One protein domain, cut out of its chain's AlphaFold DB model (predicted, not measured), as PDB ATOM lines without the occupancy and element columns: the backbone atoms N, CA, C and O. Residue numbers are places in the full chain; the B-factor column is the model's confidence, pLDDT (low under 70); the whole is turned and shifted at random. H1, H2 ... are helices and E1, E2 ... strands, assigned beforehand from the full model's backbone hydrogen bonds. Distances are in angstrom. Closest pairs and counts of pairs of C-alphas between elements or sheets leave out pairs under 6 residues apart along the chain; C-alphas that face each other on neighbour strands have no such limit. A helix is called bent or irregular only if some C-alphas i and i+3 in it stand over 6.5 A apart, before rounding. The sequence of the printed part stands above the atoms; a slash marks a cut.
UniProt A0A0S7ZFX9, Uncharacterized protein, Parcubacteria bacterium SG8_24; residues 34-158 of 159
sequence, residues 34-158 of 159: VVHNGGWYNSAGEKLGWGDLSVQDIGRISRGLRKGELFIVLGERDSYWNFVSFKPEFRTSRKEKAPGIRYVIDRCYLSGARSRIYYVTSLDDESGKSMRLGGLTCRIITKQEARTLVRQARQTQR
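What this domain is: This is residues 34 to 158 of the 159 residues of an uncharacterized protein of Parcubacteria bacterium SG8_24 (UniProt A0A0S7ZFX9). One sheet of seven strands is curled like part of a barrel, with H1 across its hollow face near one end and with H4 and H5 packed on the opposite face. A loop, residues 80 to 93, reaches far out from this body, and Pro 88 in it marks one end of the longest distance in the domain. The printed part has 125 residues with five named helices and seven named strands, in the order E1 E2 H1 E3 H2 H3 H4 E4 E5 E6 E7 H5 along the chain; the class is mixed, helices and strands. The mixed sheet runs E2 E1 E3 E4 E5 E7 E6, with E5 and E7 parallel and the other neighbours antiparallel. The whole is compact, with a radius of gyration of the C-alphas of 14.4 A and spans of 46 by 35 by 29 A.

Where its parts are: E1, residues 34 to 41, begins with C-alpha 34 at (2.935, 30.937, 6.894), is 16.5 A long and bends by 94 degrees at residue 37. E2, residues 47 to 54, is 18.8 A long and bends by 70 degrees at residue 51. H1, residues 55 to 64, is 14.3 A long and ends with C-alpha 64 at (-10.995, 43.022, 3.407). E3 is residues 71 to 74, H2 residues 76 to 79, H3 residues 94 to 97 and H4 residues 101 to 106. H3 is neither bent nor irregular, but only just: C-alphas 94 and 97 are 6.0 A apart. E4, residues 108 to 113, is 13.5 A long, and E5, residues 116 to 121, is 16.1 A. E6 is residues 130 to 133, and E7, residues 136 to 142, is 18.5 A long. H5, residues 143 to 156, is 20.1 A long and ends with C-alpha 156 at (-25.533, 35.253, 4.833).

How they stand to each other: The sheet is strongly twisted, and its edge strands are E2 and E6. E1 and E2 form a hairpin, with N 40 and O 49 at 2.9 A. Between E1 and E3, N 41 and O 72 are 2.8 A apart; between E3 and E4, N 73 and O 110 are 2.9 A apart. E4 and E5 form a hairpin, with N 118 and O 111 at 2.8 A. E7 has staggered pairing: residues 139 to 142 pair with E5, with N 119 and O 139 at 2.9 A, and residues 136 to 139 pair with E6, its hairpin partner, with N 138 and O 131 at 2.9 A. E2, H1 and E3 form a split strand-helix-strand unit, two strands running the same way with E1 between them, and its crossover is right-handed. The sheet and its helices form three layers, with helices on both faces of the sheet: H4 and H5 on one face, H1 on the other. H1 comes closest to E4 at the C-alphas of Ser 62 and Gly 112, 5.2 A. H2, on the opposite face from H1, lies only just over E1, with 3 C-alphas falling on it, at a height over the sheet of 7.5 A. H3 only grazes the sheet, with residues 95 to 97. H4 lies only just over E3 and E4, with 3 C-alphas on each, at a height of 8.1 A. H5 lies over E4 and E5 at a height of 10.4 A. H4 and H5 touch, H5 with residues 143 to 147 alone, at a shallow tilt of 28 degrees, opposite ways; their closest C-alphas, of Asp 106 and Lys 143, are 6.5 A apart. H1 and H5 are apart. In H1, H4 and H5 every O i to N i+4 pair is within hydrogen-bond range; H2 and H3 are too short for such a pair.

The domain as a whole: The C-alphas farthest apart, of Pro 88 and Lys 129, are 46.6 A apart. The printed part has no cut. The link from H2 to H3, 14 residues, is long; within it residues 84 to 85 pair antiparallel with residues 91 to 92. The mean pLDDT of the printed part is 84.2, and residues 88 and 110 to 113 are under 70.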
ATOM      1  N   VAL A  34       3.728  31.903   6.104       82.88
ATOM      2  CA  VAL A  34       2.935  30.937   6.894       82.88
ATOM      3  C   VAL A  34       2.183  29.947   6.011       82.88
ATOM      4  O   VAL A  34       1.667  28.940   6.483       82.88
ATOM      5  N   VAL A  35       2.136  30.221   4.711       86.81
ATOM      6  CA  VAL A  35       1.599  29.335   3.684       86.81
ATOM      7  C   VAL A  35       2.640  29.216   2.593       86.81
ATOM      8  O   VAL A  35       3.079  30.241   2.071       86.81
ATOM      9  N   HIS A  36       2.993  27.983   2.237       88.31
ATOM     10  CA  HIS A  36       3.885  27.697   1.123       88.31
ATOM     11  C   HIS A  36       3.116  27.032  -0.022       88.31
ATOM     12  O   HIS A  36       2.485  25.998   0.199       88.31
ATOM     13  N   ASN A  37       3.127  27.653  -1.209       88.75
ATOM     14  CA  ASN A  37       2.439  27.192  -2.425       88.75
ATOM     15  C   ASN A  37       0.988  26.720  -2.198       88.75
ATOM     16  O   ASN A  37       0.495  25.794  -2.844       88.75
ATOM     17  N   GLY A  38       0.281  27.362  -1.268       89.62
ATOM     18  CA  GLY A  38      -1.076  26.973  -0.915       89.62
ATOM     19  C   GLY A  38      -2.084  27.375  -1.987       89.62
ATOM     20  O   GLY A  38      -1.933  28.395  -2.664       89.62
ATOM     21  N   GLY A  39      -3.152  26.594  -2.121       91.50
ATOM     22  CA  GLY A  39      -4.314  26.957  -2.925       91.50
ATOM     23  C   GLY A  39      -5.315  27.768  -2.114       91.50
ATOM     24  O   GLY A  39      -5.545  27.491  -0.939       91.50
ATOM     25  N   TRP A  40      -5.933  28.755  -2.756       92.81
ATOM     26  CA  TRP A  40      -6.890  29.667  -2.131       92.81
ATOM     27  C   TRP A  40      -8.282  29.433  -2.702       92.81
ATOM     28  O   TRP A  40      -8.435  29.363  -3.921       92.81
ATOM     29  N   TYR A  41      -9.302  29.353  -1.853       92.31
ATOM     30  CA  TYR A  41     -10.654  28.944  -2.235       92.31
ATOM     31  C   TYR A  41     -11.722  29.832  -1.590       92.31
ATOM     32  O   TYR A  41     -11.504  30.430  -0.536       92.31
ATOM     33  N   ASN A  42     -12.892  29.913  -2.226       90.31
ATOM     34  CA  ASN A  42     -14.076  30.565  -1.657       90.31
ATOM     35  C   ASN A  42     -14.985  29.574  -0.900       90.31
ATOM     36  O   ASN A  42     -14.755  28.364  -0.881       90.31
ATOM     37  N   SER A  43     -16.081  30.082  -0.328       88.75
ATOM     38  CA  SER A  43     -17.109  29.294   0.376       88.75
ATOM     39  C   SER A  43     -17.889  28.305  -0.508       88.75
ATOM     40  O   SER A  43     -18.642  27.484   0.019       88.75
ATOM     41  N   ALA A  44     -17.726  28.349  -1.835       88.19
ATOM     42  CA  ALA A  44     -18.265  27.354  -2.764       88.19
ATOM     43  C   ALA A  44     -17.270  26.209  -3.050       88.19
ATOM     44  O   ALA A  44     -17.642  25.199  -3.648       88.19
ATOM     45  N   GLY A  45     -16.026  26.323  -2.575       88.94
ATOM     46  CA  GLY A  45     -14.950  25.384  -2.872       88.94
ATOM     47  C   GLY A  45     -14.374  25.567  -4.274       88.94
ATOM     48  O   GLY A  45     -13.895  24.608  -4.875       88.94
ATOM     49  N   GLU A  46     -14.449  26.782  -4.815       90.75
ATOM     50  CA  GLU A  46     -13.858  27.151  -6.097       90.75
ATOM     51  C   GLU A  46     -12.501  27.807  -5.875       90.75
ATOM     52  O   GLU A  46     -12.360  28.678  -5.009       90.75
ATOM     53  N   LYS A  47     -11.508  27.419  -6.678       90.25
ATOM     54  CA  LYS A  47     -10.161  27.971  -6.578       90.25
ATOM     55  C   LYS A  47     -10.161  29.424  -7.049       90.25
ATOM     56  O   LYS A  47     -10.599  29.751  -8.155       90.25
ATOM     57  N   LEU A  48      -9.664  30.295  -6.184       89.62
ATOM     58  CA  LEU A  48      -9.434  31.710  -6.436       89.62
ATOM     59  C   LEU A  48      -8.069  31.913  -7.100       89.62
ATOM     60  O   LEU A  48      -7.968  32.686  -8.051       89.62
ATOM     61  N   GLY A  49      -7.046  31.224  -6.589       90.00
ATOM     62  CA  GLY A  49      -5.644  31.333  -6.990       90.00
ATOM     63  C   GLY A  49      -4.752  30.396  -6.170       90.00
ATOM     64  O   GLY A  49      -5.253  29.504  -5.479       90.00
ATOM     65  N   TRP A  50      -3.440  30.584  -6.259       91.12
ATOM     66  CA  TRP A  50      -2.448  29.856  -5.464       91.12
ATOM     67  C   TRP A  50      -1.191  30.698  -5.240       91.12
ATOM     68  O   TRP A  50      -0.956  31.667  -5.966       91.12
ATOM     69  N   GLY A  51      -0.381  30.304  -4.264       90.31
ATOM     70  CA  GLY A  51       0.916  30.903  -3.966       90.31
ATOM     71  C   GLY A  51       1.182  30.974  -2.469       90.31
ATOM     72  O   GLY A  51       0.354  30.575  -1.644       90.31
ATOM     73  N   ASP A  52       2.342  31.513  -2.125       91.31
ATOM     74  CA  ASP A  52       2.712  31.758  -0.738       91.31
ATOM     75  C   ASP A  52       1.819  32.839  -0.114       91.31
ATOM     76  O   ASP A  52       1.405  33.784  -0.792       91.31
ATOM     77  N   LEU A  53       1.564  32.745   1.191       89.38
ATOM     78  CA  LEU A  53       0.953  33.824   1.976       89.38
ATOM     79  C   LEU A  53       1.812  34.119   3.200       89.38
ATOM     80  O   LEU A  53       2.182  33.222   3.965       89.38
ATOM     81  N   SER A  54       2.094  35.401   3.388       88.00
ATOM     82  CA  SER A  54       2.664  35.929   4.620       88.00
ATOM     83  C   SER A  54       1.577  36.234   5.650       88.00
ATOM     84  O   SER A  54       0.384  36.328   5.343       88.00
ATOM     85  N   VAL A  55       2.008  36.473   6.884       84.94
ATOM     86  CA  VAL A  55       1.163  36.983   7.973       84.94
ATOM     87  C   VAL A  55       0.403  38.247   7.560       84.94
ATOM     88  O   VAL A  55      -0.809  38.367   7.757       84.94
ATOM     89  N   GLN A  56       1.107  39.174   6.911       86.06
ATOM     90  CA  GLN A  56       0.553  40.442   6.442       86.06
ATOM     91  C   GLN A  56      -0.523  40.229   5.369       86.06
ATOM     92  O   GLN A  56      -1.521  40.953   5.340       86.06
ATOM     93  N   ASP A  57      -0.358  39.228   4.500       88.00
ATOM     94  CA  ASP A  57      -1.358  38.875   3.490       88.00
ATOM     95  C   ASP A  57      -2.653  38.405   4.142       88.00
ATOM     96  O   ASP A  57      -3.718  38.945   3.845       88.00
ATOM     97  N   ILE A  58      -2.569  37.473   5.092       86.88
ATOM     98  CA  ILE A  58      -3.744  36.953   5.802       86.88
ATOM     99  C   ILE A  58      -4.450  38.068   6.577       86.88
ATOM    100  O   ILE A  58      -5.676  38.176   6.514       86.88
ATOM    101  N   GLY A  59      -3.696  38.948   7.244       85.38
ATOM    102  CA  GLY A  59      -4.261  40.104   7.941       85.38
ATOM    103  C   GLY A  59      -4.975  41.089   7.005       85.38
ATOM    104  O   GLY A  59      -6.001  41.666   7.373       85.38
ATOM    105  N   ARG A  60      -4.474  41.294   5.778       87.25
ATOM    106  CA  ARG A  60      -5.152  42.116   4.754       87.25
ATOM    107  C   ARG A  60      -6.402  41.432   4.207       87.25
ATOM    108  O   ARG A  60      -7.437  42.085   4.101       87.25
ATOM    109  N   ILE A  61      -6.318  40.137   3.906       88.62
ATOM    110  CA  ILE A  61      -7.445  39.327   3.432       88.62
ATOM    111  C   ILE A  61      -8.571  39.373   4.466       88.62
ATOM    112  O   ILE A  61      -9.668  39.814   4.145       88.62
ATOM    113  N   SER A  62      -8.295  39.004   5.721       86.31
ATOM    114  CA  SER A  62      -9.310  38.931   6.780       86.31
ATOM    115  C   SER A  62     -10.035  40.265   6.996       86.31
ATOM    116  O   SER A  62     -11.260  40.282   7.123       86.31
ATOM    117  N   ARG A  63      -9.314  41.395   6.964       84.88
ATOM    118  CA  ARG A  63      -9.919  42.736   7.079       84.88
ATOM    119  C   ARG A  63     -10.734  43.142   5.851       84.88
ATOM    120  O   ARG A  63     -11.700  43.886   5.985       84.88
ATOM    121  N   GLY A  64     -10.342  42.678   4.668       84.75
ATOM    122  CA  GLY A  64     -10.995  43.022   3.407       84.75
ATOM    123  C   GLY A  64     -12.185  42.130   3.033       84.75
ATOM    124  O   GLY A  64     -12.907  42.465   2.093       84.75
ATOM    125  N   LEU A  65     -12.402  41.010   3.730       87.31
ATOM    126  CA  LEU A  65     -13.519  40.105   3.455       87.31
ATOM    127  C   LEU A  65     -14.869  40.754   3.764       87.31
ATOM    128  O   LEU A  65     -15.084  41.341   4.829       87.31
ATOM    129  N   ARG A  66     -15.825  40.589   2.848       85.19
ATOM    130  CA  ARG A  66     -17.205  41.020   3.085       85.19
ATOM    131  C   ARG A  66     -17.901  40.062   4.051       85.19
ATOM    132  O   ARG A  66     -17.473  38.929   4.274       85.19
ATOM    133  N   LYS A  67     -19.015  40.517   4.629       83.06
ATOM    134  CA  LYS A  67     -19.862  39.657   5.466       83.06
ATOM    135  C   LYS A  67     -20.306  38.439   4.638       83.06
ATOM    136  O   LYS A  67     -20.721  38.595   3.493       83.06
ATOM    137  N   GLY A  68     -20.169  37.241   5.202       82.88
ATOM    138  CA  GLY A  68     -20.497  35.986   4.522       82.88
ATOM    139  C   GLY A  68     -19.467  35.507   3.489       82.88
ATOM    140  O   GLY A  68     -19.664  34.449   2.898       82.88
ATOM    141  N   GLU A  69     -18.369  36.228   3.248       87.31
ATOM    142  CA  GLU A  69     -17.253  35.704   2.455       87.31
ATOM    143  C   GLU A  69     -16.269  34.928   3.325       87.31
ATOM    144  O   GLU A  69     -16.012  35.283   4.477       87.31
ATOM    145  N   LEU A  70     -15.707  33.872   2.736       88.94
ATOM    146  CA  LEU A  70     -14.641  33.081   3.330       88.94
ATOM    147  C   LEU A  70     -13.484  32.981   2.350       88.94
ATOM    148  O   LEU A  70     -13.696  32.736   1.159       88.94
ATOM    149  N   PHE A  71     -12.277  33.137   2.882       91.62
ATOM    150  CA  PHE A  71     -11.038  32.830   2.183       91.62
ATOM    151  C   PHE A  71     -10.415  31.606   2.842       91.62
ATOM    152  O   PHE A  71      -9.979  31.675   3.991       91.62
ATOM    153  N   ILE A  72     -10.426  30.486   2.132       92.56
ATOM    154  CA  ILE A  72     -10.015  29.185   2.656       92.56
ATOM    155  C   ILE A  72      -8.693  28.786   2.014       92.56
ATOM    156  O   ILE A  72      -8.532  28.936   0.802       92.56
ATOM    157  N   VAL A  73      -7.756  28.276   2.812       92.44
ATOM    158  CA  VAL A  73      -6.419  27.904   2.346       92.44
ATOM    159  C   VAL A  73      -6.157  26.414   2.558       92.44
ATOM    160  O   VAL A  73      -6.408  25.871   3.636       92.44
ATOM    161  N   LEU A  74      -5.657  25.768   1.501       91.56
ATOM    162  CA  LEU A  74      -5.221  24.369   1.464       91.56
ATOM    163  C   LEU A  74      -3.728  24.303   1.145       91.56
ATOM    164  O   LEU A  74      -3.225  25.134   0.387       91.56
ATOM    165  N   GLY A  75      -3.017  23.348   1.751       89.69
ATOM    166  CA  GLY A  75      -1.582  23.177   1.520       89.69
ATOM    167  C   GLY A  75      -1.311  22.774   0.070       89.69
ATOM    168  O   GLY A  75      -2.225  22.354  -0.646       89.69
ATOM    169  N   GLU A  76      -0.066  22.876  -0.391       90.25
ATOM    170  CA  GLU A  76       0.297  22.515  -1.771       90.25
ATOM    171  C   GLU A  76      -0.116  21.070  -2.116       90.25
ATOM    172  O   GLU A  76      -0.700  20.812  -3.171       90.25
ATOM    173  N   ARG A  77       0.087  20.127  -1.180       89.31
ATOM    174  CA  ARG A  77      -0.335  18.725  -1.336       89.31
ATOM    175  C   ARG A  77      -1.821  18.608  -1.677       89.31
ATOM    176  O   ARG A  77      -2.188  17.939  -2.643       89.31
ATOM    177  N   ASP A  78      -2.664  19.279  -0.901       90.31
ATOM    178  CA  ASP A  78      -4.120  19.189  -1.009       90.31
ATOM    179  C   ASP A  78      -4.710  20.058  -2.110       90.31
ATOM    180  O   ASP A  78      -5.803  19.784  -2.590       90.31
ATOM    181  N   SER A  79      -4.001  21.100  -2.525       89.25
ATOM    182  CA  SER A  79      -4.481  22.032  -3.541       89.25
ATOM    183  C   SER A  79      -3.954  21.762  -4.948       89.25
ATOM    184  O   SER A  79      -4.493  22.336  -5.899       89.25
ATOM    185  N   TYR A  80      -2.926  20.920  -5.089       88.62
ATOM    186  CA  TYR A  80      -2.293  20.601  -6.366       88.62
ATOM    187  C   TYR A  80      -1.957  19.111  -6.493       88.62
ATOM    188  O   TYR A  80      -2.549  18.431  -7.330       88.62
ATOM    189  N   TRP A  81      -1.063  18.575  -5.651       87.31
ATOM    190  CA  TRP A  81      -0.492  17.233  -5.846       87.31
ATOM    191  C   TRP A  81      -1.526  16.102  -5.833       87.31
ATOM    192  O   TRP A  81      -1.423  15.178  -6.632       87.31
ATOM    193  N   ASN A  82      -2.568  16.199  -5.003       88.81
ATOM    194  CA  ASN A  82      -3.660  15.216  -4.979       88.81
ATOM    195  C   ASN A  82      -4.500  15.189  -6.274       88.81
ATOM    196  O   ASN A  82      -5.340  14.305  -6.439       88.81
ATOM    197  N   PHE A  83      -4.316  16.155  -7.177       85.81
ATOM    198  CA  PHE A  83      -5.031  16.246  -8.450       85.81
ATOM    199  C   PHE A  83      -4.146  15.994  -9.672       85.81
ATOM    200  O   PHE A  83      -4.672  16.030 -10.789       85.81
ATOM    201  N   VAL A  84      -2.843  15.775  -9.486       86.31
ATOM    202  CA  VAL A  84      -1.885  15.505 -10.564       86.31
ATOM    203  C   VAL A  84      -1.951  14.028 -10.951       86.31
ATOM    204  O   VAL A  84      -1.822  13.150 -10.102       86.31
ATOM    205  N   SER A  85      -2.127  13.757 -12.245       80.00
ATOM    206  CA  SER A  85      -1.866  12.437 -12.827       80.00
ATOM    207  C   SER A  85      -0.439  12.388 -13.374       80.00
ATOM    208  O   SER A  85      -0.002  13.333 -14.029       80.00
ATOM    209  N   PHE A  86       0.272  11.287 -13.129       73.25
ATOM    210  CA  PHE A  86       1.691  11.113 -13.473       73.25
ATOM    211  C   PHE A  86       1.934  10.404 -14.825       73.25
ATOM    212  O   PHE A  86       2.985   9.803 -15.017       73.25
ATOM    213  N   LYS A  87       0.987  10.430 -15.777       70.94
ATOM    214  CA  LYS A  87       1.146   9.765 -17.090       70.94
ATOM    215  C   LYS A  87       0.483  10.540 -18.238       70.94
ATOM    216  O   LYS A  87      -0.661  10.963 -18.067       70.94
ATOM    217  N   PRO A  88       1.079  10.595 -19.447       59.81
ATOM    218  CA  PRO A  88       2.493  10.847 -19.771       59.81
ATOM    219  C   PRO A  88       2.874  12.344 -19.680       59.81
ATOM    220  O   PRO A  88       4.025  12.708 -19.877       59.81
ATOM    221  N   GLU A  89       1.924  13.217 -19.338       72.69
ATOM    222  CA  GLU A  89       2.140  14.642 -19.078       72.69
ATOM    223  C   GLU A  89       1.621  14.982 -17.678       72.69
ATOM    224  O   GLU A  89       0.590  14.452 -17.254       72.69
ATOM    225  N   PHE A  90       2.285  15.904 -16.975       70.94
ATOM    226  CA  PHE A  90       1.770  16.455 -15.720       70.94
ATOM    227  C   PHE A  90       0.471  17.214 -15.988       70.94
ATOM    228  O   PHE A  90       0.472  18.387 -16.365       70.94
ATOM    229  N   ARG A  91      -0.662  16.539 -15.792       73.44
ATOM    230  CA  ARG A  91      -1.991  17.126 -15.963       73.44
ATOM    231  C   ARG A  91      -2.740  17.090 -14.644       73.44
ATOM    232  O   ARG A  91      -2.984  16.030 -14.068       73.44
ATOM    233  N   THR A  92      -3.146  18.267 -14.181       75.94
ATOM    234  CA  THR A  92      -4.099  18.391 -13.078       75.94
ATOM    235  C   THR A  92      -5.510  18.102 -13.573       75.94
ATOM    236  O   THR A  92      -5.940  18.645 -14.595       75.94
ATOM    237  N   SER A  93      -6.271  17.306 -12.827       81.44
ATOM    238  CA  SER A  93      -7.688  17.080 -13.129       81.44
ATOM    239  C   SER A  93      -8.501  18.385 -13.073       81.44
ATOM    240  O   SER A  93      -8.183  19.304 -12.320       81.44
ATOM    241  N   ARG A  94      -9.633  18.454 -13.795       78.06
ATOM    242  CA  ARG A  94     -10.565  19.604 -13.715       78.06
ATOM    243  C   ARG A  94     -11.075  19.871 -12.290       78.06
ATOM    244  O   ARG A  94     -11.469  21.001 -11.997       78.06
ATOM    245  N   LYS A  95     -11.055  18.852 -11.420       83.44
ATOM    246  CA  LYS A  95     -11.454  18.958 -10.011       83.44
ATOM    247  C   LYS A  95     -10.506  19.847  -9.207       83.44
ATOM    248  O   LYS A  95     -10.958  20.429  -8.238       83.44
ATOM    249  N   GLU A  96      -9.263  20.051  -9.638       85.81
ATOM    250  CA  GLU A  96      -8.316  20.961  -8.974       85.81
ATOM    251  C   GLU A  96      -8.866  22.397  -8.850       85.81
ATOM    252  O   GLU A  96      -8.760  23.031  -7.796       85.81
ATOM    253  N   LYS A  97      -9.552  22.885  -9.894       85.94
ATOM    254  CA  LYS A  97     -10.100  24.253  -9.949       85.94
ATOM    255  C   LYS A  97     -11.377  24.437  -9.130       85.94
ATOM    256  O   LYS A  97     -11.779  25.573  -8.875       85.94
ATOM    257  N   ALA A  98     -12.073  23.352  -8.811       88.12
ATOM    258  CA  ALA A  98     -13.334  23.371  -8.076       88.12
ATOM    259  C   ALA A  98     -13.603  21.991  -7.450       88.12
ATOM    260  O   ALA A  98     -14.499  21.278  -7.909       88.12
ATOM    261  N   PRO A  99     -12.836  21.586  -6.421       87.25
ATOM    262  CA  PRO A  99     -12.995  20.269  -5.802       87.25
ATOM    263  C   PRO A  99     -14.259  20.178  -4.938       87.25
ATOM    264  O   PRO A  99     -14.642  19.101  -4.488       87.25
ATOM    265  N   GLY A 100     -14.927  21.316  -4.733       88.56
ATOM    266  CA  GLY A 100     -16.146  21.420  -3.960       88.56
ATOM    267  C   GLY A 100     -15.860  21.664  -2.485       88.56
ATOM    268  O   GLY A 100     -14.819  21.311  -1.930       88.56
ATOM    269  N   ILE A 101     -16.825  22.300  -1.833       88.50
ATOM    270  CA  ILE A 101     -16.646  22.816  -0.479       88.50
ATOM    271  C   ILE A 101     -16.396  21.730   0.577       88.50
ATOM    272  O   ILE A 101     -15.691  21.985   1.546       88.50
ATOM    273  N   ARG A 102     -16.923  20.511   0.379       87.44
ATOM    274  CA  ARG A 102     -16.662  19.373   1.279       87.44
ATOM    275  C   ARG A 102     -15.164  19.062   1.333       87.44
ATOM    276  O   ARG A 102     -14.582  19.099   2.408       87.44
ATOM    277  N   TYR A 103     -14.542  18.889   0.166       88.75
ATOM    278  CA  TYR A 103     -13.103  18.651   0.051       88.75
ATOM    279  C   TYR A 103     -12.284  19.784   0.682       88.75
ATOM    280  O   TYR A 103     -11.364  19.538   1.457       88.75
ATOM    281  N   VAL A 104     -12.654  21.032   0.373       88.38
ATOM    282  CA  VAL A 104     -11.948  22.228   0.848       88.38
ATOM    283  C   VAL A 104     -11.969  22.340   2.371       88.38
ATOM    284  O   VAL A 104     -10.938  22.647   2.953       88.38
ATOM    285  N   ILE A 105     -13.095  22.063   3.033       85.56
ATOM    286  CA  ILE A 105     -13.162  22.107   4.502       85.56
ATOM    287  C   ILE A 105     -12.374  20.955   5.129       85.56
ATOM    288  O   ILE A 105     -11.665  21.167   6.108       85.56
ATOM    289  N   ASP A 106     -12.477  19.749   4.570       83.44
ATOM    290  CA  ASP A 106     -11.861  18.558   5.161       83.44
ATOM    291  C   ASP A 106     -10.322  18.599   5.139       83.44
ATOM    292  O   ASP A 106      -9.684  17.904   5.939       83.44
ATOM    293  N   ARG A 107      -9.747  19.412   4.241       81.56
ATOM    294  CA  ARG A 107      -8.302  19.641   4.050       81.56
ATOM    295  C   ARG A 107      -7.855  21.071   4.394       81.56
ATOM    296  O   ARG A 107      -6.707  21.435   4.152       81.56
ATOM    297  N   CYS A 108      -8.760  21.901   4.907       83.19
ATOM    298  CA  CYS A 108      -8.450  23.268   5.306       83.19
ATOM    299  C   CYS A 108      -7.501  23.252   6.504       83.19
ATOM    300  O   CYS A 108      -7.706  22.474   7.432       83.19
ATOM    301  N   TYR A 109      -6.529  24.160   6.507       71.00
ATOM    302  CA  TYR A 109      -5.731  24.468   7.698       71.00
ATOM    303  C   TYR A 109      -5.883  25.933   8.130       71.00
ATOM    304  O   TYR A 109      -5.618  26.263   9.283       71.00
ATOM    305  N   LEU A 110      -6.365  26.817   7.244       66.75
ATOM    306  CA  LEU A 110      -6.617  28.222   7.553       66.75
ATOM    307  C   LEU A 110      -7.895  28.732   6.874       66.75
ATOM    308  O   LEU A 110      -8.067  28.602   5.660       66.75
ATOM    309  N   SER A 111      -8.766  29.379   7.647       66.75
ATOM    310  CA  SER A 111      -9.962  30.059   7.138       66.75
ATOM    311  C   SER A 111     -10.022  31.494   7.652       66.75
ATOM    312  O   SER A 111      -9.950  31.740   8.855       66.75
ATOM    313  N   GLY A 112     -10.157  32.452   6.741       67.25
ATOM    314  CA  GLY A 112     -10.464  33.840   7.063       67.25
ATOM    315  C   GLY A 112     -11.962  34.094   6.944       67.25
ATOM    316  O   GLY A 112     -12.541  33.865   5.882       67.25
ATOM    317  N   ALA A 113     -12.566  34.617   8.009       68.81
ATOM    318  CA  ALA A 113     -13.825  35.355   7.952       68.81
ATOM    319  C   ALA A 113     -13.537  36.822   8.299       68.81
ATOM    320  O   ALA A 113     -12.452  37.144   8.784       68.81
ATOM    321  N   ARG A 114     -14.475  37.737   8.045       75.62
ATOM    322  CA  ARG A 114     -14.261  39.171   8.304       75.62
ATOM    323  C   ARG A 114     -13.701  39.419   9.715       75.62
ATOM    324  O   ARG A 114     -14.367  39.116  10.703       75.62
ATOM    325  N   SER A 115     -12.486  39.964   9.778       73.56
ATOM    326  CA  SER A 115     -11.731  40.263  11.007       73.56
ATOM    327  C   SER A 115     -11.484  39.072  11.946       73.56
ATOM    328  O   SER A 115     -11.188  39.269  13.123       73.56
ATOM    329  N   ARG A 116     -11.624  37.835  11.461       84.19
ATOM    330  CA  ARG A 116     -11.368  36.609  12.224       84.19
ATOM    331  C   ARG A 116     -10.537  35.639  11.400       84.19
ATOM    332  O   ARG A 116     -10.784  35.442  10.210       84.19
ATOM    333  N   ILE A 117      -9.560  35.020  12.047       86.31
ATOM    334  CA  ILE A 117      -8.682  34.027  11.437       86.31
ATOM    335  C   ILE A 117      -8.825  32.744  12.244       86.31
ATOM    336  O   ILE A 117      -8.773  32.767  13.476       86.31
ATOM    337  N   TYR A 118      -9.030  31.641  11.541       87.69
ATOM    338  CA  TYR A 118      -9.230  30.331  12.131       87.69
ATOM    339  C   TYR A 118      -8.147  29.371  11.665       87.69
ATOM    340  O   TYR A 118      -7.894  29.281  10.462       87.69
ATOM    341  N   TYR A 119      -7.562  28.638  12.608       85.81
ATOM    342  CA  TYR A 119      -6.731  27.474  12.326       85.81
ATOM    343  C   TYR A 119      -7.594  26.222  12.464       85.81
ATOM    344  O   TYR A 119      -8.256  26.049  13.486       85.81
ATOM    345  N   VAL A 120      -7.639  25.384  11.431       83.75
ATOM    346  CA  VAL A 120      -8.483  24.182  11.436       83.75
ATOM    347  C   VAL A 120      -7.635  22.978  11.823       83.75
ATOM    348  O   VAL A 120      -6.647  22.679  11.159       83.75
ATOM    349  N   THR A 121      -8.041  22.280  12.880       79.56
ATOM    350  CA  THR A 121      -7.359  21.086  13.394       79.56
ATOM    351  C   THR A 121      -8.272  19.857  13.354       79.56
ATOM    352  O   THR A 121      -9.500  19.964  13.262       79.56
ATOM    353  N   SER A 122      -7.661  18.671  13.383       72.75
ATOM    354  CA  SER A 122      -8.337  17.391  13.632       72.75
ATOM    355  C   SER A 122      -8.323  16.977  15.106       72.75
ATOM    356  O   SER A 122      -8.874  15.931  15.422       72.75
ATOM    357  N   LEU A 123      -7.657  17.749  15.965       72.25
ATOM    358  CA  LEU A 123      -7.530  17.491  17.397       72.25
ATOM    359  C   LEU A 123      -8.585  18.309  18.152       72.25
ATOM    360  O   LEU A 123      -8.587  19.539  18.073       72.25
ATOM    361  N   ASP A 124      -9.515  17.630  18.821       72.69
ATOM    362  CA  ASP A 124     -10.674  18.274  19.452       72.69
ATOM    363  C   ASP A 124     -10.325  18.990  20.773       72.69
ATOM    364  O   ASP A 124     -10.974  19.973  21.130       72.69
ATOM    365  N   ASP A 125      -9.264  18.563  21.458       74.69
ATOM    366  CA  ASP A 125      -8.751  19.095  22.733       74.69
ATOM    367  C   ASP A 125      -8.171  20.520  22.644       74.69
ATOM    368  O   ASP A 125      -8.017  21.216  23.653       74.69
ATOM    369  N   GLU A 126      -7.894  20.988  21.428       75.75
ATOM    370  CA  GLU A 126      -7.382  22.331  21.152       75.75
ATOM    371  C   GLU A 126      -8.470  23.308  20.668       75.75
ATOM    372  O   GLU A 126      -8.212  24.508  20.535       75.75
ATOM    373  N   SER A 127      -9.695  22.833  20.412       83.50
ATOM    374  CA  SER A 127     -10.795  23.687  19.943       83.50
ATOM    375  C   SER A 127     -11.124  24.802  20.942       83.50
ATOM    376  O   SER A 127     -11.119  24.623  22.157       83.50
ATOM    377  N   GLY A 128     -11.398  26.000  20.418       82.38
ATOM    378  CA  GLY A 128     -11.753  27.174  21.218       82.38
ATOM    379  C   GLY A 128     -10.552  27.944  21.767       82.38
ATOM    380  O   GLY A 128     -10.699  29.127  22.089       82.38
ATOM    381  N   LYS A 129      -9.359  27.340  21.793       88.25
ATOM    382  CA  LYS A 129      -8.121  28.025  22.181       88.25
ATOM    383  C   LYS A 129      -7.687  29.027  21.111       88.25
ATOM    384  O   LYS A 129      -8.090  28.975  19.945       88.25
ATOM    385  N   SER A 130      -6.844  29.968  21.521       88.38
ATOM    386  CA  SER A 130      -6.157  30.881  20.608       88.38
ATOM    387  C   SER A 130      -4.704  30.459  20.464       88.38
ATOM    388  O   SER A 130      -4.054  30.144  21.455       88.38
ATOM    389  N   MET A 131      -4.178  30.503  19.245       86.62
ATOM    390  CA  MET A 131      -2.760  30.283  18.971       86.62
ATOM    391  C   MET A 131      -2.163  31.445  18.190       86.62
ATOM    392  O   MET A 131      -2.877  32.167  17.487       86.62
ATOM    393  N   ARG A 132      -0.840  31.606  18.279       84.00
ATOM    394  CA  ARG A 132      -0.104  32.567  17.455       84.00
ATOM    395  C   ARG A 132       0.554  31.858  16.278       84.00
ATOM    396  O   ARG A 132       1.348  30.947  16.474       84.00
ATOM    397  N   LEU A 133       0.265  32.317  15.062       76.44
ATOM    398  CA  LEU A 133       0.913  31.864  13.832       76.44
ATOM    399  C   LEU A 133       1.676  33.039  13.211       76.44
ATOM    400  O   LEU A 133       1.070  33.922  12.606       76.44
ATOM    401  N   GLY A 134       2.996  33.097  13.419       70.12
ATOM    402  CA  GLY A 134       3.841  34.180  12.888       70.12
ATOM    403  C   GLY A 134       3.417  35.590  13.333       70.12
ATOM    404  O   GLY A 134       3.595  36.551  12.599       70.12
ATOM    405  N   GLY A 135       2.787  35.725  14.503       77.25
ATOM    406  CA  GLY A 135       2.256  37.001  15.001       77.25
ATOM    407  C   GLY A 135       0.756  37.218  14.764       77.25
ATOM    408  O   GLY A 135       0.187  38.105  15.396       77.25
ATOM    409  N   LEU A 136       0.088  36.383  13.957       79.94
ATOM    410  CA  LEU A 136      -1.375  36.361  13.847       79.94
ATOM    411  C   LEU A 136      -1.995  35.611  15.015       79.94
ATOM    412  O   LEU A 136      -1.597  34.481  15.290       79.94
ATOM    413  N   THR A 137      -3.013  36.192  15.639       86.94
ATOM    414  CA  THR A 137      -3.871  35.463  16.574       86.94
ATOM    415  C   THR A 137      -4.939  34.717  15.786       86.94
ATOM    416  O   THR A 137      -5.782  35.325  15.123       86.94
ATOM    417  N   CYS A 138      -4.897  33.393  15.867       87.44
ATOM    418  CA  CYS A 138      -5.848  32.495  15.234       87.44
ATOM    419  C   CYS A 138      -6.669  31.794  16.314       87.44
ATOM    420  O   CYS A 138      -6.105  31.315  17.297       87.44
ATOM    421  N   ARG A 139      -7.981  31.670  16.110       89.81
ATOM    422  CA  ARG A 139      -8.800  30.761  16.921       89.81
ATOM    423  C   ARG A 139      -8.685  29.351  16.350       89.81
ATOM    424  O   ARG A 139      -8.914  29.168  15.153       89.81
ATOM    425  N   ILE A 140      -8.352  28.374  17.179       87.44
ATOM    426  CA  ILE A 140      -8.342  26.969  16.780       87.44
ATOM    427  C   ILE A 140      -9.787  26.474  16.719       87.44
ATOM    428  O   ILE A 140     -10.583  26.732  17.624       87.44
ATOM    429  N   ILE A 141     -10.136  25.808  15.620       88.44
ATOM    430  CA  ILE A 141     -11.463  25.235  15.406       88.44
ATOM    431  C   ILE A 141     -11.370  23.813  14.860       88.44
ATOM    432  O   ILE A 141     -10.443  23.475  14.119       88.44
ATOM    433  N   THR A 142     -12.373  22.998  15.161       89.56
ATOM    434  CA  THR A 142     -12.501  21.654  14.589       89.56
ATOM    435  C   THR A 142     -13.002  21.712  13.146       89.56
ATOM    436  O   THR A 142     -13.564  22.712  12.673       89.56
ATOM    437  N   LYS A 143     -12.894  20.589  12.429       86.50
ATOM    438  CA  LYS A 143     -13.521  20.443  11.103       86.50
ATOM    439  C   LYS A 143     -15.038  20.651  11.152       86.50
ATOM    440  O   LYS A 143     -15.618  21.185  10.206       86.50
ATOM    441  N   GLN A 144     -15.701  20.257  12.240       87.19
ATOM    442  CA  GLN A 144     -17.148  20.428  12.394       87.19
ATOM    443  C   GLN A 144     -17.538  21.898  12.577       87.19
ATOM    444  O   GLN A 144     -18.487  22.376  11.945       87.19
ATOM    445  N   GLU A 145     -16.768  22.647  13.360       89.25
ATOM    446  CA  GLU A 145     -16.928  24.096  13.475       89.25
ATOM    447  C   GLU A 145     -16.670  24.795  12.133       89.25
ATOM    448  O   GLU A 145     -17.457  25.650  11.720       89.25
ATOM    449  N   ALA A 146     -15.638  24.382  11.388       88.12
ATOM    450  CA  ALA A 146     -15.359  24.912  10.054       88.12
ATOM    451  C   ALA A 146     -16.529  24.673   9.079       88.12
ATOM    452  O   ALA A 146     -16.917  25.577   8.331       88.12
ATOM    453  N   ARG A 147     -17.161  23.489   9.121       88.75
ATOM    454  CA  ARG A 147     -18.383  23.195   8.345       88.75
ATOM    455  C   ARG A 147     -19.532  24.126   8.721       88.75
ATOM    456  O   ARG A 147     -20.248  24.597   7.836       88.75
ATOM    457  N   THR A 148     -19.695  24.411  10.009       89.06
ATOM    458  CA  THR A 148     -20.734  25.319  10.513       89.06
ATOM    459  C   THR A 148     -20.501  26.750  10.033       89.06
ATOM    460  O   THR A 148     -21.417  27.360   9.479       89.06
ATOM    461  N   LEU A 149     -19.264  27.250  10.120       88.06
ATOM    462  CA  LEU A 149     -18.885  28.573   9.612       88.06
ATOM    463  C   LEU A 149     -19.185  28.723   8.119       88.06
ATOM    464  O   LEU A 149     -19.745  29.731   7.690       88.06
ATOM    465  N   VAL A 150     -18.869  27.705   7.317       87.81
ATOM    466  CA  VAL A 150     -19.180  27.720   5.884       87.81
ATOM    467  C   VAL A 150     -20.685  27.756   5.626       87.81
ATOM    468  O   VAL A 150     -21.133  28.501   4.752       87.81
ATOM    469  N   ARG A 151     -21.485  26.981   6.368       87.19
ATOM    470  CA  ARG A 151     -22.952  27.004   6.234       87.19
ATOM    471  C   ARG A 151     -23.514  28.395   6.535       87.19
ATOM    472  O   ARG A 151     -24.258  28.926   5.713       87.19
ATOM    473  N   GLN A 152     -23.093  29.006   7.641       86.75
ATOM    474  CA  GLN A 152     -23.511  30.354   8.044       86.75
ATOM    475  C   GLN A 152     -23.098  31.418   7.018       86.75
ATOM    476  O   GLN A 152     -23.897  32.278   6.637       86.75
ATOM    477  N   ALA A 153     -21.863  31.337   6.514       84.81
ATOM    478  CA  ALA A 153     -21.364  32.243   5.487       84.81
ATOM    479  C   ALA A 153     -22.218  32.181   4.210       84.81
ATOM    480  O   ALA A 153     -22.595  33.212   3.658       84.81
ATOM    481  N   ARG A 154     -22.600  30.972   3.780       81.88
ATOM    482  CA  ARG A 154     -23.452  30.766   2.601       81.88
ATOM    483  C   ARG A 154     -24.894  31.228   2.808       81.88
ATOM    484  O   ARG A 154     -25.486  31.726   1.857       81.88
ATOM    485  N   GLN A 155     -25.452  31.084   4.010       84.81
ATOM    486  CA  GLN A 155     -26.772  31.638   4.346       84.81
ATOM    487  C   GLN A 155     -26.755  33.167   4.269       84.81
ATOM    488  O   GLN A 155     -27.580  33.755   3.581       84.81
ATOM    489  N   THR A 156     -25.730  33.792   4.854       83.69
ATOM    490  CA  THR A 156     -25.533  35.253   4.833       83.69
ATOM    491  C   THR A 156     -25.329  35.812   3.418       83.69
ATOM    492  O   THR A 156     -25.519  36.993   3.171       83.69
ATOM    493  N   GLN A 157     -24.893  34.977   2.475       76.00
ATOM    494  CA  GLN A 157     -24.710  35.343   1.069       76.00
ATOM    495  C   GLN A 157     -25.989  35.249   0.222       76.00
ATOM    496  O   GLN A 157     -25.945  35.637  -0.952       76.00
ATOM    497  N   ARG A 158     -27.057  34.655   0.771       72.56
ATOM    498  CA  ARG A 158     -28.365  34.460   0.126       72.56
ATOM    499  C   ARG A 158     -29.431  35.431   0.643       72.56
ATOM    500  O   ARG A 158     -30.377  35.680  -0.091       72.56
TER     501      ARG A 158